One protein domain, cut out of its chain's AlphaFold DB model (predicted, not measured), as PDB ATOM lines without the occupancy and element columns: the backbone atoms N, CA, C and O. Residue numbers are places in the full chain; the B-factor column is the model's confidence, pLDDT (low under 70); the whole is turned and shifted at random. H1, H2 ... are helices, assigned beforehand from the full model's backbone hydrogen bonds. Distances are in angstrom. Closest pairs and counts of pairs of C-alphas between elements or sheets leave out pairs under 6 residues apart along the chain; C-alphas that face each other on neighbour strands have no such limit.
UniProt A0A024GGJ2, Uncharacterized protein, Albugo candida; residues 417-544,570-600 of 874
ATOM      1  N   ALA A 417     173.745   7.953 117.543       95.31
ATOM      2  CA  ALA A 417     172.897   8.820 116.730       95.31
ATOM      3  C   ALA A 417     173.290   8.762 115.246       95.31
ATOM      4  O   ALA A 417     172.418   8.587 114.396       95.31
ATOM      5  N   GLU A 418     174.588   8.801 114.932       96.44
ATOM      6  CA  GLU A 418     175.081   8.653 113.559       96.44
ATOM      7  C   GLU A 418     174.723   7.282 112.969       96.44
ATOM      8  O   GLU A 418     174.363   7.192 111.801       96.44
ATOM      9  N   GLU A 419     174.725   6.209 113.763       96.19
ATOM     10  CA  GLU A 419     174.258   4.893 113.301       96.19
ATOM     11  C   GLU A 419     172.746   4.837 113.041       96.19
ATOM     12  O   GLU A 419     172.301   4.147 112.120       96.19
ATOM     13  N   ASN A 420     171.946   5.583 113.810       95.94
ATOM     14  CA  ASN A 420     170.512   5.724 113.553       95.94
ATOM     15  C   ASN A 420     170.248   6.534 112.268       95.94
ATOM     16  O   ASN A 420     169.359   6.169 111.499       95.94
ATOM     17  N   LEU A 421     171.038   7.582 112.005       97.38
ATOM     18  CA  LEU A 421     170.983   8.364 110.762       97.38
ATOM     19  C   LEU A 421     171.456   7.544 109.554       97.38
ATOM     20  O   LEU A 421     170.786   7.534 108.524       97.38
ATOM     21  N   LEU A 422     172.532   6.764 109.698       97.38
ATOM     22  CA  LEU A 422     172.993   5.800 108.694       97.38
ATOM     23  C   LEU A 422     171.891   4.785 108.355       97.38
ATOM     24  O   LEU A 422     171.654   4.490 107.185       97.38
ATOM     25  N   LEU A 423     171.170   4.284 109.365       96.44
ATOM     26  CA  LEU A 423     170.024   3.401 109.159       96.44
ATOM     27  C   LEU A 423     168.861   4.098 108.440       96.44
ATOM     28  O   LEU A 423     168.231   3.486 107.581       96.44
ATOM     29  N   ALA A 424     168.553   5.347 108.790       96.94
ATOM     30  CA  ALA A 424     167.501   6.120 108.135       96.94
ATOM     31  C   ALA A 424     167.834   6.380 106.654       96.94
ATOM     32  O   ALA A 424     167.008   6.090 105.788       96.94
ATOM     33  N   GLY A 425     169.071   6.778 106.351       96.62
ATOM     34  CA  GLY A 425     169.547   6.943 104.979       96.62
ATOM     35  C   GLY A 425     169.511   5.647 104.168       96.62
ATOM     36  O   GLY A 425     169.028   5.647 103.038       96.62
ATOM     37  N   VAL A 426     169.929   4.515 104.745       95.38
ATOM     38  CA  VAL A 426     169.830   3.215 104.059       95.38
ATOM     39  C   VAL A 426     168.376   2.758 103.883       95.38
ATOM     40  O   VAL A 426     168.068   2.115 102.881       95.38
ATOM     41  N   LYS A 427     167.455   3.104 104.791       93.88
ATOM     42  CA  LYS A 427     166.017   2.852 104.592       93.88
ATOM     43  C   LYS A 427     165.439   3.674 103.439       93.88
ATOM     44  O   LYS A 427     164.629   3.140 102.689       93.88
ATOM     45  N   GLN A 428     165.843   4.938 103.302       94.12
ATOM     46  CA  GLN A 428     165.307   5.856 102.294       94.12
ATOM     47  C   GLN A 428     165.919   5.638 100.902       94.12
ATOM     48  O   GLN A 428     165.191   5.511  99.923       94.12
ATOM     49  N   PHE A 429     167.250   5.562 100.805       92.88
ATOM     50  CA  PHE A 429     167.973   5.480  99.528       92.88
ATOM     51  C   PHE A 429     168.467   4.062  99.183       92.88
ATOM     52  O   PHE A 429     168.899   3.797  98.058       92.88
ATOM     53  N   GLY A 430     168.397   3.119 100.127       89.50
ATOM     54  CA  GLY A 430     168.880   1.750  99.960       89.50
ATOM     55  C   GLY A 430     170.397   1.591 100.122       89.50
ATOM     56  O   GLY A 430     171.135   2.534 100.391       89.50
ATOM     57  N   ASN A 431     170.868   0.358  99.918       88.75
ATOM     58  CA  ASN A 431     172.286  -0.027  99.882       88.75
ATOM     59  C   ASN A 431     172.729  -0.265  98.417       88.75
ATOM     60  O   ASN A 431     172.848  -1.404  97.957       88.75
ATOM     61  N   ARG A 432     172.860   0.818  97.645       85.50
ATOM     62  CA  ARG A 432     173.466   0.876  96.301       85.50
ATOM     63  C   ARG A 432     174.826   1.570  96.409       85.50
ATOM     64  O   ARG A 432     175.069   2.273  97.379       85.50
ATOM     65  N   ASN A 433     175.708   1.393  95.424       86.62
ATOM     66  CA  ASN A 433     176.953   2.172  95.380       86.62
ATOM     67  C   ASN A 433     176.628   3.677  95.348       86.62
ATOM     68  O   ASN A 433     177.127   4.446  96.158       86.62
ATOM     69  N   ASP A 434     175.689   4.036  94.482       90.81
ATOM     70  CA  ASP A 434     175.265   5.403  94.171       90.81
ATOM     71  C   ASP A 434     174.412   6.029  95.294       90.81
ATOM     72  O   ASP A 434     174.353   7.251  95.441       90.81
ATOM     73  N   SER A 435     173.778   5.216  96.151       94.06
ATOM     74  CA  SER A 435     173.028   5.741  97.301       94.06
ATOM     75  C   SER A 435     173.930   6.206  98.443       94.06
ATOM     76  O   SER A 435     173.487   7.027  99.239       94.06
ATOM     77  N   TRP A 436     175.194   5.769  98.521       96.50
ATOM     78  CA  TRP A 436     176.121   6.256  99.552       96.50
ATOM     79  C   TRP A 436     176.426   7.752  99.422       96.50
ATOM     80  O   TRP A 436     176.590   8.411 100.446       96.50
ATOM     81  N   VAL A 437     176.417   8.291  98.196       96.69
ATOM     82  CA  VAL A 437     176.526   9.735  97.923       96.69
ATOM     83  C   VAL A 437     175.361  10.485  98.578       96.69
ATOM     84  O   VAL A 437     175.569  11.395  99.374       96.69
ATOM     85  N   HIS A 438     174.136  10.025  98.324       96.94
ATOM     86  CA  HIS A 438     172.901  10.604  98.856       96.94
ATOM     87  C   HIS A 438     172.807  10.463 100.388       96.94
ATOM     88  O   HIS A 438     172.399  11.390 101.084       96.94
ATOM     89  N   ILE A 439     173.230   9.320 100.942       97.25
ATOM     90  CA  ILE A 439     173.280   9.092 102.395       97.25
ATOM     91  C   ILE A 439     174.307  10.021 103.053       97.25
ATOM     92  O   ILE A 439     174.017  10.584 104.108       97.25
ATOM     93  N   GLN A 440     175.477  10.231 102.441       97.50
ATOM     94  CA  GLN A 440     176.427  11.238 102.914       97.50
ATOM     95  C   GLN A 440     175.778  12.628 102.885       97.50
ATOM     96  O   GLN A 440     175.664  13.255 103.931       97.50
ATOM     97  N   GLN A 441     175.311  13.084 101.721       97.56
ATOM     98  CA  GLN A 441     174.789  14.442 101.528       97.56
ATOM     99  C   GLN A 441     173.619  14.789 102.462       97.56
ATOM    100  O   GLN A 441     173.585  15.893 102.998       97.56
ATOM    101  N   HIS A 442     172.681  13.861 102.686       97.56
ATOM    102  CA  HIS A 442     171.456  14.145 103.444       97.56
ATOM    103  C   HIS A 442     171.487  13.733 104.922       97.56
ATOM    104  O   HIS A 442     170.755  14.322 105.713       97.56
ATOM    105  N   PHE A 443     172.283  12.728 105.312       97.62
ATOM    106  CA  PHE A 443     172.255  12.182 106.679       97.62
ATOM    107  C   PHE A 443     173.563  12.360 107.449       97.62
ATOM    108  O   PHE A 443     173.519  12.566 108.659       97.62
ATOM    109  N   LEU A 444     174.719  12.231 106.790       97.25
ATOM    110  CA  LEU A 444     176.031  12.199 107.448       97.25
ATOM    111  C   LEU A 444     177.108  12.919 106.612       97.25
ATOM    112  O   LEU A 444     178.085  12.284 106.202       97.25
ATOM    113  N   PRO A 445     176.972  14.238 106.363       96.75
ATOM    114  CA  PRO A 445     177.853  14.970 105.445       96.75
ATOM    115  C   PRO A 445     179.317  14.980 105.907       96.75
ATOM    116  O   PRO A 445     180.232  14.967 105.086       96.75
ATOM    117  N   THR A 446     179.541  14.906 107.222       94.69
ATOM    118  CA  THR A 446     180.860  14.869 107.875       94.69
ATOM    119  C   THR A 446     181.617  13.545 107.708       94.69
ATOM    120  O   THR A 446     182.789  13.461 108.078       94.69
ATOM    121  N   LYS A 447     180.990  12.484 107.180       95.69
ATOM    122  CA  LYS A 447     181.609  11.156 107.033       95.69
ATOM    123  C   LYS A 447     181.817  10.821 105.555       95.69
ATOM    124  O   LYS A 447     180.891  10.896 104.756       95.69
ATOM    125  N   ARG A 448     183.016  10.353 105.195       95.56
ATOM    126  CA  ARG A 448     183.309   9.867 103.831       95.56
ATOM    127  C   ARG A 448     182.468   8.629 103.492       95.56
ATOM    128  O   ARG A 448     182.248   7.776 104.351       95.56
ATOM    129  N   GLN A 449     182.073   8.492 102.227       96.19
ATOM    130  CA  GLN A 449     181.223   7.398 101.726       96.19
ATOM    131  C   GLN A 449     181.790   6.011 102.061       96.19
ATOM    132  O   GLN A 449     181.057   5.135 102.518       96.19
ATOM    133  N   ASP A 450     183.109   5.836 101.940       94.50
ATOM    134  CA  ASP A 450     183.799   4.588 102.281       94.50
ATOM    135  C   ASP A 450     183.677   4.232 103.767       94.50
ATOM    136  O   ASP A 450     183.504   3.063 104.115       94.50
ATOM    137  N   LEU A 451     183.707   5.234 104.656       95.00
ATOM    138  CA  LEU A 451     183.512   5.044 106.094       95.00
ATOM    139  C   LEU A 451     182.060   4.671 106.410       95.00
ATOM    140  O   LEU A 451     181.841   3.754 107.198       95.00
ATOM    141  N   LEU A 452     181.081   5.324 105.771       96.38
ATOM    142  CA  LEU A 452     179.656   4.988 105.909       96.38
ATOM    143  C   LEU A 452     179.384   3.544 105.474       96.38
ATOM    144  O   LEU A 452     178.818   2.751 106.229       96.38
ATOM    145  N   ARG A 453     179.868   3.188 104.282       95.75
ATOM    146  CA  ARG A 453     179.768   1.852 103.695       95.75
ATOM    147  C   ARG A 453     180.440   0.801 104.580       95.75
ATOM    148  O   ARG A 453     179.826  -0.211 104.916       95.75
ATOM    149  N   SER A 454     181.685   1.048 104.991       94.56
ATOM    150  CA  SER A 454     182.458   0.151 105.857       94.56
ATOM    151  C   SER A 454     181.786  -0.041 107.220       94.56
ATOM    152  O   SER A 454     181.619  -1.181 107.666       94.56
ATOM    153  N   ARG A 455     181.296   1.037 107.853       95.25
ATOM    154  CA  ARG A 455     180.561   0.952 109.123       95.25
ATOM    155  C   ARG A 455     179.265   0.168 108.970       95.25
ATOM    156  O   ARG A 455     178.995  -0.694 109.800       95.25
ATOM    157  N   PHE A 456     178.494   0.401 107.911       95.69
ATOM    158  CA  PHE A 456     177.253  -0.327 107.657       95.69
ATOM    159  C   PHE A 456     177.484  -1.840 107.500       95.69
ATOM    160  O   PHE A 456     176.838  -2.641 108.179       95.69
ATOM    161  N   PHE A 457     178.459  -2.250 106.679       93.88
ATOM    162  CA  PHE A 457     178.807  -3.669 106.536       93.88
ATOM    163  C   PHE A 457     179.388  -4.265 107.826       93.88
ATOM    164  O   PHE A 457     179.076  -5.411 108.157       93.88
ATOM    165  N   TYR A 458     180.161  -3.496 108.601       94.31
ATOM    166  CA  TYR A 458     180.594  -3.907 109.936       94.31
ATOM    167  C   TYR A 458     179.396  -4.158 110.862       94.31
ATOM    168  O   TYR A 458     179.341  -5.220 111.481       94.31
ATOM    169  N   LEU A 459     178.414  -3.251 110.908       93.69
ATOM    170  CA  LEU A 459     177.215  -3.368 111.745       93.69
ATOM    171  C   LEU A 459     176.333  -4.563 111.366       93.69
ATOM    172  O   LEU A 459     175.766  -5.197 112.251       93.69
ATOM    173  N   ILE A 460     176.257  -4.930 110.087       92.06
ATOM    174  CA  ILE A 460     175.565  -6.155 109.646       92.06
ATOM    175  C   ILE A 460     176.364  -7.420 109.991       92.06
ATOM    176  O   ILE A 460     175.784  -8.490 110.199       92.06
ATOM    177  N   SER A 461     177.694  -7.319 110.053       90.75
ATOM    178  CA  SER A 461     178.576  -8.472 110.218       90.75
ATOM    179  C   SER A 461     178.293  -9.278 111.492       90.75
ATOM    180  O   SER A 461     177.793  -8.783 112.512       90.75
ATOM    181  N   LYS A 462     178.717 -10.548 111.474       84.81
ATOM    182  CA  LYS A 462     178.685 -11.421 112.656       84.81
ATOM    183  C   LYS A 462     179.483 -10.850 113.843       84.81
ATOM    184  O   LYS A 462     179.161 -11.204 114.967       84.81
ATOM    185  N   ARG A 463     180.470  -9.969 113.601       87.75
ATOM    186  CA  ARG A 463     181.357  -9.376 114.624       87.75
ATOM    187  C   ARG A 463     180.771  -8.168 115.358       87.75
ATOM    188  O   ARG A 463     181.269  -7.840 116.428       87.75
ATOM    189  N   ALA A 464     179.780  -7.480 114.791       86.62
ATOM    190  CA  ALA A 464     179.092  -6.411 115.514       86.62
ATOM    191  C   ALA A 464     178.198  -6.977 116.625       86.62
ATOM    192  O   ALA A 464     177.838  -8.158 116.587       86.62
ATOM    193  N   LEU A 465     177.794  -6.103 117.551       82.25
ATOM    194  CA  LEU A 465     176.877  -6.377 118.662       82.25
ATOM    195  C   LEU A 465     175.628  -7.192 118.249       82.25
ATOM    196  O   LEU A 465     175.257  -7.221 117.058       82.25
ATOM    197  N   PRO A 466     174.994  -7.907 119.199       81.69
ATOM    198  CA  PRO A 466     173.794  -8.690 118.935       81.69
ATOM    199  C   PRO A 466     172.654  -7.839 118.357       81.69
ATOM    200  O   PRO A 466     172.617  -6.613 118.435       81.69
ATOM    201  N   SER A 467     171.704  -8.520 117.713       75.19
ATOM    202  CA  SER A 467     170.618  -7.867 116.970       75.19
ATOM    203  C   SER A 467     169.590  -7.147 117.854       75.19
ATOM    204  O   SER A 467     168.732  -6.465 117.305       75.19
ATOM    205  N   SER A 468     169.647  -7.332 119.173       78.88
ATOM    206  CA  SER A 468     168.851  -6.619 120.178       78.88
ATOM    207  C   SER A 468     169.255  -5.145 120.278       78.88
ATOM    208  O   SER A 468     168.404  -4.264 120.256       78.88
ATOM    209  N   GLU A 469     170.559  -4.880 120.326       82.38
ATOM    210  CA  GLU A 469     171.131  -3.535 120.478       82.38
ATOM    211  C   GLU A 469     171.319  -2.848 119.118       82.38
ATOM    212  O   GLU A 469     171.056  -1.658 118.942       82.38
ATOM    213  N   ASN A 470     171.743  -3.613 118.109       89.50
ATOM    214  CA  ASN A 470     172.089  -3.075 116.803       89.50
ATOM    215  C   ASN A 470     170.871  -3.010 115.860       89.50
ATOM    216  O   ASN A 470     170.555  -3.961 115.134       89.50
ATOM    217  N   LYS A 471     170.229  -1.836 115.815       91.56
ATOM    218  CA  LYS A 471     169.068  -1.548 114.950       91.56
ATOM    219  C   LYS A 471     169.349  -1.754 113.453       91.56
ATOM    220  O   LYS A 471     168.448  -2.171 112.725       91.56
ATOM    221  N   VAL A 472     170.581  -1.510 112.986       91.00
ATOM    222  CA  VAL A 472     170.983  -1.740 111.581       91.00
ATOM    223  C   VAL A 472     170.946  -3.233 111.254       91.00
ATOM    224  O   VAL A 472     170.364  -3.644 110.249       91.00
ATOM    225  N   LYS A 473     171.507  -4.057 112.142       91.81
ATOM    226  CA  LYS A 473     171.534  -5.521 112.028       91.81
ATOM    227  C   LYS A 473     170.132  -6.128 112.117       91.81
ATOM    228  O   LYS A 473     169.810  -7.018 111.330       91.81
ATOM    229  N   ALA A 474     169.285  -5.606 113.006       89.19
ATOM    230  CA  ALA A 474     167.879  -5.995 113.114       89.19
ATOM    231  C   ALA A 474     167.096  -5.704 111.824       89.19
ATOM    232  O   ALA A 474     166.379  -6.568 111.321       89.19
ATOM    233  N   TRP A 475     167.268  -4.512 111.245       88.75
ATOM    234  CA  TRP A 475     166.603  -4.143 109.996       88.75
ATOM    235  C   TRP A 475     167.104  -4.968 108.800       88.75
ATOM    236  O   TRP A 475     166.289  -5.510 108.056       88.75
ATOM    237  N   HIS A 476     168.420  -5.164 108.658       86.19
ATOM    238  CA  HIS A 476     168.979  -6.006 107.592       86.19
ATOM    239  C   HIS A 476     168.561  -7.484 107.715       86.19
ATOM    240  O   HIS A 476     168.482  -8.190 106.715       86.19
ATOM    241  N   ARG A 477     168.260  -7.984 108.924       83.62
ATOM    242  CA  ARG A 477     167.665  -9.322 109.099       83.62
ATOM    243  C   ARG A 477     166.222  -9.406 108.596       83.62
ATOM    244  O   ARG A 477     165.859 -10.443 108.057       83.62
ATOM    245  N   LYS A 478     165.424  -8.339 108.741       81.19
ATOM    246  CA  LYS A 478     164.056  -8.267 108.187       81.19
ATOM    247  C   LYS A 478     164.054  -8.160 106.662       81.19
ATOM    248  O   LYS A 478     163.170  -8.708 106.017       81.19
ATOM    249  N   PHE A 479     165.067  -7.506 106.093       70.31
ATOM    250  CA  PHE A 479     165.243  -7.362 104.649       70.31
ATOM    251  C   PHE A 479     166.638  -7.836 104.223       70.31
ATOM    252  O   PHE A 479     167.500  -7.000 103.936       70.31
ATOM    253  N   PRO A 480     166.896  -9.161 104.172       63.31
ATOM    254  CA  PRO A 480     168.179  -9.678 103.723       63.31
ATOM    255  C   PRO A 480     168.379  -9.296 102.257       63.31
ATOM    256  O   PRO A 480     167.820  -9.921 101.355       63.31
ATOM    257  N   THR A 481     169.182  -8.264 101.996       62.81
ATOM    258  CA  THR A 481     169.524  -7.890 100.625       62.81
ATOM    259  C   THR A 481     170.364  -8.999 100.001       62.81
ATOM    260  O   THR A 481     171.588  -8.974 100.093       62.81
ATOM    261  N   ARG A 482     169.721  -9.946  99.299       61.00
ATOM    262  CA  ARG A 482     170.351 -10.978  98.446       61.00
ATOM    263  C   ARG A 482     171.078 -10.391  97.217       61.00
ATOM    264  O   ARG A 482     171.275 -11.074  96.213       61.00
ATOM    265  N   ARG A 483     171.526  -9.135  97.271       53.44
ATOM    266  CA  ARG A 483     172.373  -8.532  96.237       53.44
ATOM    267  C   ARG A 483     173.736  -9.216  96.268       53.44
ATOM    268  O   ARG A 483     174.428  -9.159  97.277       53.44
ATOM    269  N   GLY A 484     174.080  -9.903  95.183       59.38
ATOM    270  CA  GLY A 484     175.246 -10.794  95.138       59.38
ATOM    271  C   GLY A 484     175.026 -12.168  95.785       59.38
ATOM    272  O   GLY A 484     175.936 -12.990  95.769       59.38
ATOM    273  N   GLY A 485     173.828 -12.463  96.304       64.62
ATOM    274  CA  GLY A 485     173.450 -13.833  96.641       64.62
ATOM    275  C   GLY A 485     173.383 -14.662  95.362       64.62
ATOM    276  O   GLY A 485     172.633 -14.293  94.451       64.62
ATOM    277  N   MET A 486     174.176 -15.740  95.307       84.06
ATOM    278  CA  MET A 486     174.223 -16.683  94.183       84.06
ATOM    279  C   MET A 486     172.805 -17.057  93.747       84.06
ATOM    280  O   MET A 486     171.946 -17.301  94.594       84.06
ATOM    281  N   TRP A 487     172.575 -17.080  92.434       91.62
ATOM    282  CA  TRP A 487     171.297 -17.514  91.883       91.62
ATOM    283  C   TRP A 487     171.064 -18.976  92.244       91.62
ATOM    284  O   TRP A 487     171.904 -19.834  91.968       91.62
ATOM    285  N   LEU A 488     169.941 -19.227  92.905       92.94
ATOM    286  CA  LEU A 488     169.492 -20.567  93.242       92.94
ATOM    287  C   LEU A 488     168.847 -21.226  92.017       92.94
ATOM    288  O   LEU A 488     168.245 -20.553  91.181       92.94
ATOM    289  N   LEU A 489     168.922 -22.552  91.931       94.19
ATOM    290  CA  LEU A 489     168.316 -23.299  90.823       94.19
ATOM    291  C   LEU A 489     166.779 -23.202  90.876       94.19
ATOM    292  O   LEU A 489     166.101 -23.167  89.857       94.19
ATOM    293  N   GLU A 490     166.240 -23.049  92.081       94.25
ATOM    294  CA  GLU A 490     164.852 -22.730  92.393       94.25
ATOM    295  C   GLU A 490     164.449 -21.335  91.871       94.25
ATOM    296  O   GLU A 490     163.345 -21.168  91.348       94.25
ATOM    297  N   GLU A 491     165.345 -20.339  91.951       95.56
ATOM    298  CA  GLU A 491     165.134 -19.011  91.349       95.56
ATOM    299  C   GLU A 491     165.143 -19.120  89.811       95.56
ATOM    300  O   GLU A 491     164.282 -18.538  89.155       95.56
ATOM    301  N   ASP A 492     166.035 -19.924  89.222       97.12
ATOM    302  CA  ASP A 492     166.092 -20.154  87.768       97.12
ATOM    303  C   ASP A 492     164.856 -20.903  87.225       97.12
ATOM    304  O   ASP A 492     164.332 -20.567  86.155       97.12
ATOM    305  N   VAL A 493     164.325 -21.867  87.985       97.06
ATOM    306  CA  VAL A 493     163.028 -22.507  87.706       97.06
ATOM    307  C   VAL A 493     161.887 -21.488  87.797       97.06
ATOM    308  O   VAL A 493     161.037 -21.447  86.910       97.06
ATOM    309  N   CYS A 494     161.878 -20.599  88.796       97.06
ATOM    310  CA  CYS A 494     160.876 -19.530  88.876       97.06
ATOM    311  C   CYS A 494     160.973 -18.545  87.699       97.06
ATOM    312  O   CYS A 494     159.943 -18.167  87.138       97.06
ATOM    313  N   ILE A 495     162.183 -18.165  87.271       97.75
ATOM    314  CA  ILE A 495     162.389 -17.307  86.095       97.75
ATOM    315  C   ILE A 495     161.878 -18.002  84.831       97.75
ATOM    316  O   ILE A 495     161.125 -17.399  84.071       97.75
ATOM    317  N   SER A 496     162.260 -19.256  84.594       97.75
ATOM    318  CA  SER A 496     161.869 -19.988  83.382       97.75
ATOM    319  C   SER A 496     160.364 -20.282  83.323       97.75
ATOM    320  O   SER A 496     159.754 -20.076  82.274       97.75
ATOM    321  N   ARG A 497     159.725 -20.627  84.452       97.56
ATOM    322  CA  ARG A 497     158.256 -20.682  84.581       97.56
ATOM    323  C   ARG A 497     157.605 -19.341  84.247       97.56
ATOM    324  O   ARG A 497     156.706 -19.298  83.411       97.56
ATOM    325  N   GLY A 498     158.095 -18.255  84.840       97.69
ATOM    326  CA  GLY A 498     157.587 -16.906  84.605       97.69
ATOM    327  C   GLY A 498     157.734 -16.442  83.153       97.69
ATOM    328  O   GLY A 498     156.821 -15.829  82.608       97.69
ATOM    329  N   LEU A 499     158.843 -16.785  82.488       97.44
ATOM    330  CA  LEU A 499     159.049 -16.505  81.062       97.44
ATOM    331  C   LEU A 499     158.021 -17.220  80.174       97.44
ATOM    332  O   LEU A 499     157.588 -16.642  79.183       97.44
ATOM    333  N   VAL A 500     157.614 -18.447  80.519       97.12
ATOM    334  CA  VAL A 500     156.541 -19.168  79.810       97.12
ATOM    335  C   VAL A 500     155.175 -18.546  80.118       97.12
ATOM    336  O   VAL A 500     154.422 -18.237  79.194       97.12
ATOM    337  N   GLN A 501     154.866 -18.337  81.401       97.56
ATOM    338  CA  GLN A 501     153.562 -17.863  81.882       97.56
ATOM    339  C   GLN A 501     153.225 -16.450  81.388       97.56
ATOM    340  O   GLN A 501     152.113 -16.212  80.925       97.56
ATOM    341  N   PHE A 502     154.191 -15.532  81.436       97.25
ATOM    342  CA  PHE A 502     154.030 -14.134  81.028       97.25
ATOM    343  C   PHE A 502     154.619 -13.861  79.633       97.25
ATOM    344  O   PHE A 502     154.921 -12.718  79.300       97.25
ATOM    345  N   SER A 503     154.789 -14.893  78.798       95.75
ATOM    346  CA  SER A 503     155.391 -14.794  77.452       95.75
ATOM    347  C   SER A 503     154.713 -13.776  76.524       95.75
ATOM    348  O   SER A 503     155.365 -13.234  75.636       95.75
ATOM    349  N   ARG A 504     153.421 -13.495  76.739       95.25
ATOM    350  CA  ARG A 504     152.619 -12.527  75.968       95.25
ATOM    351  C   ARG A 504     152.598 -11.112  76.567       95.25
ATOM    352  O   ARG A 504     152.051 -10.203  75.954       95.25
ATOM    353  N   ASP A 505     153.163 -10.906  77.756       96.50
ATOM    354  CA  ASP A 505     153.104  -9.625  78.463       96.50
ATOM    355  C   ASP A 505     154.302  -8.722  78.144       96.50
ATOM    356  O   ASP A 505     155.443  -9.034  78.485       96.50
ATOM    357  N   ARG A 506     154.051  -7.503  77.648       95.19
ATOM    358  CA  ARG A 506     155.102  -6.470  77.493       95.19
ATOM    359  C   ARG A 506     155.824  -6.156  78.817       95.19
ATOM    360  O   ARG A 506     156.994  -5.783  78.820       95.19
ATOM    361  N   ALA A 507     155.141  -6.346  79.948       96.50
ATOM    362  CA  ALA A 507     155.659  -6.133  81.299       96.50
ATOM    363  C   ALA A 507     156.143  -7.423  82.005       96.50
ATOM    364  O   ALA A 507     156.230  -7.438  83.235       96.50
ATOM    365  N   LEU A 508     156.466  -8.502  81.273       97.19
ATOM    366  CA  LEU A 508     156.745  -9.827  81.857       97.19
ATOM    367  C   LEU A 508     157.751  -9.805  83.019       97.19
ATOM    368  O   LEU A 508     157.470 -10.343  84.084       97.19
ATOM    369  N   TYR A 509     158.882  -9.101  82.892       97.50
ATOM    370  CA  TYR A 509     159.897  -9.039  83.955       97.50
ATOM    371  C   TYR A 509     159.416  -8.319  85.218       97.50
ATOM    372  O   TYR A 509     159.917  -8.589  86.308       97.50
ATOM    373  N   HIS A 510     158.453  -7.405  85.082       96.56
ATOM    374  CA  HIS A 510     157.808  -6.772  86.222       96.56
ATOM    375  C   HIS A 510     156.816  -7.727  86.894       96.56
ATOM    376  O   HIS A 510     156.860  -7.821  88.113       96.56
ATOM    377  N   LYS A 511     156.018  -8.495  86.132       97.62
ATOM    378  CA  LYS A 511     155.131  -9.535  86.690       97.62
ATOM    379  C   LYS A 511     155.906 -10.658  87.386       97.62
ATOM    380  O   LYS A 511     155.553 -11.037  88.494       97.62
ATOM    381  N   ILE A 512     157.012 -11.128  86.802       97.12
ATOM    382  CA  ILE A 512     157.905 -12.108  87.450       97.12
ATOM    383  C   ILE A 512     158.454 -11.538  88.769       97.12
ATOM    384  O   ILE A 512     158.460 -12.236  89.781       97.12
ATOM    385  N   ALA A 513     158.874 -10.266  88.779       95.50
ATOM    386  CA  ALA A 513     159.326  -9.601  89.999       95.50
ATOM    387  C   ALA A 513     158.207  -9.483  91.044       95.50
ATOM    388  O   ALA A 513     158.420  -9.856  92.185       95.50
ATOM    389  N   SER A 514     157.018  -8.994  90.688       93.88
ATOM    390  CA  SER A 514     155.956  -8.729  91.665       93.88
ATOM    391  C   SER A 514     155.227  -9.983  92.152       93.88
ATOM    392  O   SER A 514     154.835 -10.024  93.313       93.88
ATOM    393  N   GLN A 515     155.054 -10.999  91.298       96.50
ATOM    394  CA  GLN A 515     154.234 -12.180  91.598       96.50
ATOM    395  C   GLN A 515     155.053 -13.413  92.003       96.50
ATOM    396  O   GLN A 515     154.592 -14.189  92.832       96.50
ATOM    397  N   MET A 516     156.250 -13.618  91.437       95.19
ATOM    398  CA  MET A 516     157.033 -14.847  91.663       95.19
ATOM    399  C   MET A 516     158.278 -14.638  92.531       95.19
ATOM    400  O   MET A 516     158.656 -15.529  93.287       95.19
ATOM    401  N   MET A 517     158.946 -13.486  92.421       93.12
ATOM    402  CA  MET A 517     160.194 -13.196  93.142       93.12
ATOM    403  C   MET A 517     160.238 -11.747  93.663       93.12
ATOM    404  O   MET A 517     161.111 -10.982  93.246       93.12
ATOM    405  N   PRO A 518     159.363 -11.364  94.619       89.19
ATOM    406  CA  PRO A 518     159.283  -9.992  95.156       89.19
ATOM    407  C   PRO A 518     160.576  -9.502  95.827       89.19
ATOM    408  O   PRO A 518     160.777  -8.305  96.015       89.19
ATOM    409  N   TYR A 519     161.484 -10.421  96.154       85.56
ATOM    410  CA  TYR A 519     162.803 -10.158  96.729       85.56
ATOM    411  C   TYR A 519     163.922  -9.930  95.685       85.56
ATOM    412  O   TYR A 519     165.047  -9.609  96.073       85.56
ATOM    413  N   ARG A 520     163.657 -10.084  94.375       89.44
ATOM    414  CA  ARG A 520     164.609  -9.799  93.280       89.44
ATOM    415  C   ARG A 520     164.122  -8.620  92.436       89.44
ATOM    416  O   ARG A 520     162.947  -8.498  92.104       89.44
ATOM    417  N   HIS A 521     165.037  -7.740  92.033       90.25
ATOM    418  CA  HIS A 521     164.675  -6.576  91.221       90.25
ATOM    419  C   HIS A 521     164.435  -6.961  89.748       90.25
ATOM    420  O   HIS A 521     165.186  -7.761  89.190       90.25
ATOM    421  N   ARG A 522     163.465  -6.324  89.068       94.00
ATOM    422  CA  ARG A 522     163.098  -6.619  87.657       94.00
ATOM    423  C   ARG A 522     164.292  -6.664  86.688       94.00
ATOM    424  O   ARG A 522     164.312  -7.467  85.761       94.00
ATOM    425  N   VAL A 523     165.303  -5.821  86.916       92.12
ATOM    426  CA  VAL A 523     166.528  -5.755  86.092       92.12
ATOM    427  C   VAL A 523     167.476  -6.929  86.368       92.12
ATOM    428  O   VAL A 523     168.106  -7.427  85.440       92.12
ATOM    429  N   GLU A 524     167.558  -7.405  87.614       93.12
ATOM    430  CA  GLU A 524     168.342  -8.599  87.968       93.12
ATOM    431  C   GLU A 524     167.720  -9.846  87.326       93.12
ATOM    432  O   GLU A 524     168.419 -10.623  86.681       93.12
ATOM    433  N   ILE A 525     166.390  -9.965  87.418       95.62
ATOM    434  CA  ILE A 525     165.596 -11.029  86.787       95.62
ATOM    435  C   ILE A 525     165.773 -11.012  85.264       95.62
ATOM    436  O   ILE A 525     166.004 -12.066  84.675       95.62
ATOM    437  N   ARG A 526     165.730  -9.837  84.614       96.88
ATOM    438  CA  ARG A 526     165.978  -9.716  83.166       96.88
ATOM    439  C   ARG A 526     167.376 -10.209  82.778       96.88
ATOM    440  O   ARG A 526     167.480 -11.070  81.908       96.88
ATOM    441  N   LYS A 527     168.428  -9.724  83.451       96.06
ATOM    442  CA  LYS A 527     169.813 -10.149  83.179       96.06
ATOM    443  C   LYS A 527     170.000 -11.654  83.392       96.06
ATOM    444  O   LYS A 527     170.667 -12.311  82.595       96.06
ATOM    445  N   ARG A 528     169.383 -12.230  84.432       96.62
ATOM    446  CA  ARG A 528     169.430 -13.679  84.668       96.62
ATOM    447  C   ARG A 528     168.647 -14.458  83.613       96.62
ATOM    448  O   ARG A 528     169.175 -15.433  83.098       96.62
ATOM    449  N   ALA A 529     167.460 -14.009  83.214       97.25
ATOM    450  CA  ALA A 529     166.692 -14.614  82.125       97.25
ATOM    451  C   ALA A 529     167.461 -14.633  80.791       97.25
ATOM    452  O   ALA A 529     167.439 -15.634  80.080       97.25
ATOM    453  N   GLU A 530     168.157 -13.546  80.454       96.69
ATOM    454  CA  GLU A 530     169.033 -13.469  79.277       96.69
ATOM    455  C   GLU A 530     170.184 -14.487  79.370       96.69
ATOM    456  O   GLU A 530     170.407 -15.240  78.421       96.69
ATOM    457  N   PHE A 531     170.828 -14.599  80.537       96.19
ATOM    458  CA  PHE A 531     171.841 -15.626  80.805       96.19
ATOM    459  C   PHE A 531     171.293 -17.059  80.673       96.19
ATOM    460  O   PHE A 531     171.925 -17.882  80.015       96.19
ATOM    461  N   LEU A 532     170.122 -17.366  81.245       96.88
ATOM    462  CA  LEU A 532     169.508 -18.701  81.174       96.88
ATOM    463  C   LEU A 532     169.166 -19.088  79.728       96.88
ATOM    464  O   LEU A 532     169.490 -20.195  79.302       96.88
ATOM    465  N   ARG A 533     168.610 -18.158  78.935       96.38
ATOM    466  CA  ARG A 533     168.361 -18.371  77.497       96.38
ATOM    467  C   ARG A 533     169.653 -18.655  76.730       96.38
ATOM    468  O   ARG A 533     169.696 -19.597  75.941       96.38
ATOM    469  N   GLY A 534     170.711 -17.880  76.979       95.56
ATOM    470  CA  GLY A 534     172.026 -18.103  76.373       95.56
ATOM    471  C   GLY A 534     172.644 -19.444  76.779       95.56
ATOM    472  O   GLY A 534     173.187 -20.159  75.939       95.56
ATOM    473  N   ASN A 535     172.513 -19.828  78.050       96.00
ATOM    474  CA  ASN A 535     173.034 -21.089  78.559       96.00
ATOM    475  C   ASN A 535     172.304 -22.298  77.962       96.00
ATOM    476  O   ASN A 535     172.950 -23.216  77.461       96.00
ATOM    477  N   TYR A 536     170.972 -22.263  77.940       96.19
ATOM    478  CA  TYR A 536     170.157 -23.311  77.334       96.19
ATOM    479  C   TYR A 536     170.422 -23.448  75.826       96.19
ATOM    480  O   TYR A 536     170.602 -24.561  75.337       96.19
ATOM    481  N   LYS A 537     170.576 -22.329  75.095       95.06
ATOM    482  CA  LYS A 537     170.945 -22.351  73.668       95.06
ATOM    483  C   LYS A 537     172.281 -23.072  73.421       95.06
ATOM    484  O   LYS A 537     172.358 -23.857  72.480       95.06
ATOM    485  N   ARG A 538     173.295 -22.873  74.280       94.31
ATOM    486  CA  ARG A 538     174.581 -23.603  74.202       94.31
ATOM    487  C   ARG A 538     174.413 -25.108  74.439       94.31
ATOM    488  O   ARG A 538     174.880 -25.904  73.627       94.31
ATOM    489  N   LEU A 539     173.654 -25.493  75.466       93.44
ATOM    490  CA  LEU A 539     173.351 -26.901  75.765       93.44
ATOM    491  C   LEU A 539     172.607 -27.601  74.610       93.44
ATOM    492  O   LEU A 539     172.853 -28.777  74.335       93.44
ATOM    493  N   CYS A 540     171.725 -26.891  73.899       92.00
ATOM    494  CA  CYS A 540     171.092 -27.399  72.679       92.00
ATOM    495  C   CYS A 540     172.106 -27.609  71.542       92.00
ATOM    496  O   CYS A 540     172.061 -28.643  70.875       92.00
ATOM    497  N   THR A 541     173.038 -26.672  71.322       91.94
ATOM    498  CA  THR A 541     174.071 -26.828  70.281       91.94
ATOM    499  C   THR A 541     175.046 -27.970  70.578       91.94
ATOM    500  O   THR A 541     175.373 -28.731  69.670       91.94
ATOM    501  N   GLU A 542     175.442 -28.164  71.838       92.06
ATOM    502  CA  GLU A 542     176.341 -29.252  72.258       92.06
ATOM    503  C   GLU A 542     175.709 -30.638  72.044       92.06
ATOM    504  O   GLU A 542     176.325 -31.524  71.446       92.06
ATOM    505  N   LYS A 543     174.441 -30.816  72.450       90.19
ATOM    506  CA  LYS A 543     173.703 -32.081  72.265       90.19
ATOM    507  C   LYS A 543     173.513 -32.457  70.792       90.19
ATOM    508  O   LYS A 543     173.477 -33.646  70.475       90.19
ATOM    509  N   ASN A 544     173.415 -31.468  69.906       86.88
ATOM    510  CA  ASN A 544     173.270 -31.689  68.467       86.88
ATOM    511  C   ASN A 544     174.621 -31.938  67.772       86.88
ATOM    512  O   ASN A 544     174.687 -32.752  66.852       86.88
ATOM    513  N   ASN A 570     157.222 -20.658  68.077       87.56
ATOM    514  CA  ASN A 570     158.594 -21.170  68.188       87.56
ATOM    515  C   ASN A 570     159.265 -20.652  69.470       87.56
ATOM    516  O   ASN A 570     159.916 -21.413  70.194       87.56
ATOM    517  N   THR A 571     159.051 -19.374  69.807       90.62
ATOM    518  CA  THR A 571     159.553 -18.772  71.050       90.62
ATOM    519  C   THR A 571     158.945 -19.444  72.285       90.62
ATOM    520  O   THR A 571     159.668 -19.788  73.221       90.62
ATOM    521  N   ILE A 572     157.629 -19.691  72.294       92.94
ATOM    522  CA  ILE A 572     156.943 -20.378  73.401       92.94
ATOM    523  C   ILE A 572     157.429 -21.830  73.535       92.94
ATOM    524  O   ILE A 572     157.643 -22.295  74.657       92.94
ATOM    525  N   GLY A 573     157.640 -22.539  72.422       94.19
ATOM    526  CA  GLY A 573     158.212 -23.889  72.411       94.19
ATOM    527  C   GLY A 573     159.605 -23.937  73.044       94.19
ATOM    528  O   GLY A 573     159.844 -24.732  73.956       94.19
ATOM    529  N   PHE A 574     160.493 -23.024  72.640       94.00
ATOM    530  CA  PHE A 574     161.830 -22.873  73.223       94.00
ATOM    531  C   PHE A 574     161.785 -22.572  74.730       94.00
ATOM    532  O   PHE A 574     162.499 -23.202  75.510       94.00
ATOM    533  N   LEU A 575     160.920 -21.648  75.168       94.94
ATOM    534  CA  LEU A 575     160.793 -21.290  76.585       94.94
ATOM    535  C   LEU A 575     160.244 -22.446  77.439       94.94
ATOM    536  O   LEU A 575     160.717 -22.636  78.561       94.94
ATOM    537  N   LYS A 576     159.302 -23.245  76.917       96.50
ATOM    538  CA  LYS A 576     158.819 -24.470  77.581       96.50
ATOM    539  C   LYS A 576     159.945 -25.492  77.735       96.50
ATOM    540  O   LYS A 576     160.199 -25.937  78.846       96.50
ATOM    541  N   ALA A 577     160.679 -25.786  76.662       96.06
ATOM    542  CA  ALA A 577     161.783 -26.743  76.702       96.06
ATOM    543  C   ALA A 577     162.928 -26.297  77.643       96.06
ATOM    544  O   ALA A 577     163.548 -27.126  78.312       96.06
ATOM    545  N   MET A 578     163.167 -24.984  77.753       96.44
ATOM    546  CA  MET A 578     164.090 -24.394  78.726       96.44
ATOM    547  C   MET A 578     163.593 -24.541  80.174       96.44
ATOM    548  O   MET A 578     164.379 -24.905  81.046       96.44
ATOM    549  N   ARG A 579     162.305 -24.281  80.449       97.06
ATOM    550  CA  ARG A 579     161.692 -24.524  81.769       97.06
ATOM    551  C   ARG A 579     161.850 -25.988  82.173       97.06
ATOM    552  O   ARG A 579     162.365 -26.265  83.251       97.06
ATOM    553  N   ASP A 580     161.466 -26.904  81.290       96.50
ATOM    554  CA  ASP A 580     161.469 -28.343  81.563       96.50
ATOM    555  C   ASP A 580     162.893 -28.850  81.856       96.50
ATOM    556  O   ASP A 580     163.086 -29.697  82.726       96.50
ATOM    557  N   HIS A 581     163.910 -28.278  81.199       96.12
ATOM    558  CA  HIS A 581     165.317 -28.548  81.500       96.12
ATOM    559  C   HIS A 581     165.702 -28.156  82.932       96.12
ATOM    560  O   HIS A 581     166.266 -28.974  83.657       96.12
ATOM    561  N   TYR A 582     165.405 -26.925  83.356       95.81
ATOM    562  CA  TYR A 582     165.755 -26.460  84.702       95.81
ATOM    563  C   TYR A 582     164.934 -27.162  85.798       95.81
ATOM    564  O   TYR A 582     165.454 -27.420  86.882       95.81
ATOM    565  N   GLU A 583     163.690 -27.561  85.515       96.25
ATOM    566  CA  GLU A 583     162.890 -28.401  86.419       96.25
ATOM    567  C   GLU A 583     163.466 -29.818  86.569       96.25
ATOM    568  O   GLU A 583     163.504 -30.359  87.680       96.25
ATOM    569  N   GLN A 584     163.959 -30.415  85.478       96.69
ATOM    570  CA  GLN A 584     164.664 -31.700  85.509       96.69
ATOM    571  C   GLN A 584     165.994 -31.597  86.264       96.69
ATOM    572  O   GLN A 584     166.294 -32.470  87.076       96.69
ATOM    573  N   GLU A 585     166.760 -30.526  86.050       95.06
ATOM    574  CA  GLU A 585     168.014 -30.255  86.762       95.06
ATOM    575  C   GLU A 585     167.776 -30.119  88.275       95.06
ATOM    576  O   GLU A 585     168.463 -30.764  89.071       95.06
ATOM    577  N   LEU A 586     166.742 -29.369  88.680       94.75
ATOM    578  CA  LEU A 586     166.342 -29.232  90.084       94.75
ATOM    579  C   LEU A 586     165.920 -30.578  90.682       94.75
ATOM    580  O   LEU A 586     166.413 -30.976  91.737       94.75
ATOM    581  N   THR A 587     165.066 -31.318  89.975       95.25
ATOM    582  CA  THR A 587     164.610 -32.653  90.390       95.25
ATOM    583  C   THR A 587     165.784 -33.622  90.546       95.25
ATOM    584  O   THR A 587     165.832 -34.390  91.508       95.25
ATOM    585  N   GLN A 588     166.758 -33.585  89.634       96.44
ATOM    586  CA  GLN A 588     167.952 -34.422  89.705       96.44
ATOM    587  C   GLN A 588     168.852 -34.023  90.878       96.44
ATOM    588  O   GLN A 588     169.368 -34.900  91.572       96.44
ATOM    589  N   LYS A 589     169.008 -32.723  91.150       94.94
ATOM    590  CA  LYS A 589     169.774 -32.225  92.298       94.94
ATOM    591  C   LYS A 589     169.154 -32.666  93.627       94.94
ATOM    592  O   LYS A 589     169.867 -33.228  94.455       94.94
ATOM    593  N   VAL A 590     167.835 -32.522  93.784       94.31
ATOM    594  CA  VAL A 590     167.090 -32.998  94.965       94.31
ATOM    595  C   VAL A 590     167.218 -34.517  95.123       94.31
ATOM    596  O   VAL A 590     167.545 -34.989  96.208       94.31
ATOM    597  N   LYS A 591     167.070 -35.303  94.044       96.50
ATOM    598  CA  LYS A 591     167.298 -36.763  94.076       96.50
ATOM    599  C   LYS A 591     168.728 -37.125  94.495       96.50
ATOM    600  O   LYS A 591     168.917 -38.046  95.286       96.50
ATOM    601  N   ASN A 592     169.732 -36.396  94.006       95.88
ATOM    602  CA  ASN A 592     171.136 -36.596  94.374       95.88
ATOM    603  C   ASN A 592     171.429 -36.194  95.835       95.88
ATOM    604  O   ASN A 592     172.354 -36.730  96.443       95.88
ATOM    605  N   GLU A 593     170.690 -35.243  96.409       93.94
ATOM    606  CA  GLU A 593     170.786 -34.867  97.829       93.94
ATOM    607  C   GLU A 593     170.078 -35.879  98.730       93.94
ATOM    608  O   GLU A 593     170.687 -36.355  99.687       93.94
ATOM    609  N   LEU A 594     168.869 -36.316  98.363       95.12
ATOM    610  CA  LEU A 594     168.144 -37.381  99.057       95.12
ATOM    611  C   LEU A 594     168.951 -38.688  99.078       95.12
ATOM    612  O   LEU A 594     169.073 -39.324 100.122       95.12
ATOM    613  N   LYS A 595     169.568 -39.059  97.946       96.25
ATOM    614  CA  LYS A 595     170.455 -40.226  97.870       96.25
ATOM    615  C   LYS A 595     171.663 -40.075  98.799       96.25
ATOM    616  O   LYS A 595     171.921 -40.975  99.588       96.25
ATOM    617  N   ARG A 596     172.355 -38.927  98.778       93.56
ATOM    618  CA  ARG A 596     173.484 -38.662  99.691       93.56
ATOM    619  C   ARG A 596     173.073 -38.727 101.167       93.56
ATOM    620  O   ARG A 596     173.841 -39.238 101.976       93.56
ATOM    621  N   ALA A 597     171.876 -38.255 101.517       93.19
ATOM    622  CA  ALA A 597     171.339 -38.360 102.873       93.19
ATOM    623  C   ALA A 597     171.024 -39.817 103.271       93.19
ATOM    624  O   ALA A 597     171.345 -40.230 104.385       93.19
ATOM    625  N   ALA A 598     170.458 -40.614 102.358       94.50
ATOM    626  CA  ALA A 598     170.204 -42.039 102.572       94.50
ATOM    627  C   ALA A 598     171.510 -42.843 102.726       94.50
ATOM    628  O   ALA A 598     171.652 -43.601 103.688       94.50
ATOM    629  N   ASP A 599     172.493 -42.615 101.851       94.12
ATOM    630  CA  ASP A 599     173.817 -43.246 101.905       94.12
ATOM    631  C   ASP A 599     174.536 -42.903 103.231       94.12
ATOM    632  O   ASP A 599     175.096 -43.779 103.897       94.12
ATOM    633  N   ALA A 600     174.442 -41.643 103.685       92.44
ATOM    634  CA  ALA A 600     174.983 -41.191 104.971       92.44
ATOM    635  C   ALA A 600     174.264 -41.783 106.202       92.44
ATOM    636  O   ALA A 600     174.875 -41.891 107.267       92.44
TER     637      ALA A 600
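Overview. This is residues 417 to 544 and 570 to 600 of the 874 residues of an uncharacterized protein of Albugo candida (UniProt A0A024GGJ2). Two helical lobes stand at the two ends of one linking stretch, residues 479 to 488: a cluster of the four helices H1 to H4, and a second lobe in which the long helix H8 runs beside H5, with H6 and H7 also packed on H5. The end of H8, residues 590 to 600, sticks out from this second lobe as a free arm, and no helix of one lobe touches a helix of the other. The printed part has 159 residues, with eight named helices in the order H1 to H8 and no named strand; the class is all helix, and the touching helices are mostly crossed, with 2 of 8 pairs at a shallow tilt. The whole is loose, with a radius of gyration of the C-alphas of 20.7 A and spans of 61 by 48 by 27 A.

Along the chain. Find C-alpha 417 at (172.897, 8.820, 116.730); from there H1, residues 417 to 429, runs 18.2 A from first to last C-alpha. Read on to H2, residues 435 to 443, 11.4 A long, and H3, residues 449 to 460, 16.7 A long. H4 follows at residues 471 to 478, 10.8 A. After residues 479 to 488, look for C-alpha 489 at (168.316, -23.299, 90.823), where H5, residues 489 to 501, begins its 18.1 A. H6, residues 508 to 516, measures 11.0 A, and H7, residues 522 to 544, measures 33.2 A. Beyond the cut, H8, residues 570 to 600, is the longest helix by residues; its 45.0 A end at C-alpha 600, at (174.983, -41.191, 104.971).

Arrangement. Start with H1, which touches H2 at a steep tilt of 50 degrees, opposite ways; their closest C-alphas, those of Gly 425 and Ile 439, are 5.0 A apart. H2 touches H3 about perpendicular, at 84 degrees, with the C-alphas of Trp 436 and Gln 449 closest at 5.7 A. With residues 456 to 460 alone H3 touches H4, and the closest C-alphas, those of Ile 460 and Lys 473, are 4.7 A apart. With residues 419 to 423 alone H1 touches H4, the same way at a shallow tilt of 33 degrees, only just short of steep; C-alphas 423 and 472 are closest, at 5.8 A. Move on to H5, the hub, which touches H6, H7 and H8. H8 touches H5 with residues 572 to 586 alone, opposite ways at a shallow tilt of 25 degrees; the closest C-alphas are those of Ser 496 and Arg 579, 4.8 A apart. H6 touches H5 at a steep tilt of 57 degrees, with C-alphas 498 and 512 closest at 5.6 A. H7 touches H5 about perpendicular, at 87 degrees, with C-alphas 495 and 529 closest at 6.4 A. H7 and H8 are close but not clearly touching, with C-alphas 536 and 578 closest at 6.3 A. H4 and H5 are apart. In each of H1 to H8, every O i to N i+4 pair is within hydrogen-bond range.

Size, cuts and confidence. Look at Ala 417 and Asn 544 for the two C-alphas farthest apart, 63.0 A. Residues 545 to 569 are cut out, and C-alphas 544 and 570 across the cut are 18.1 A apart. Of the links that are printed whole, none is long. Without the stretch that stands free, residues 590 to 600, the body of 148 residues spans 61 by 33 by 27 A. The mean pLDDT of the printed part is 92.3, and residues 480 to 485, between H4 and H5, are under 70.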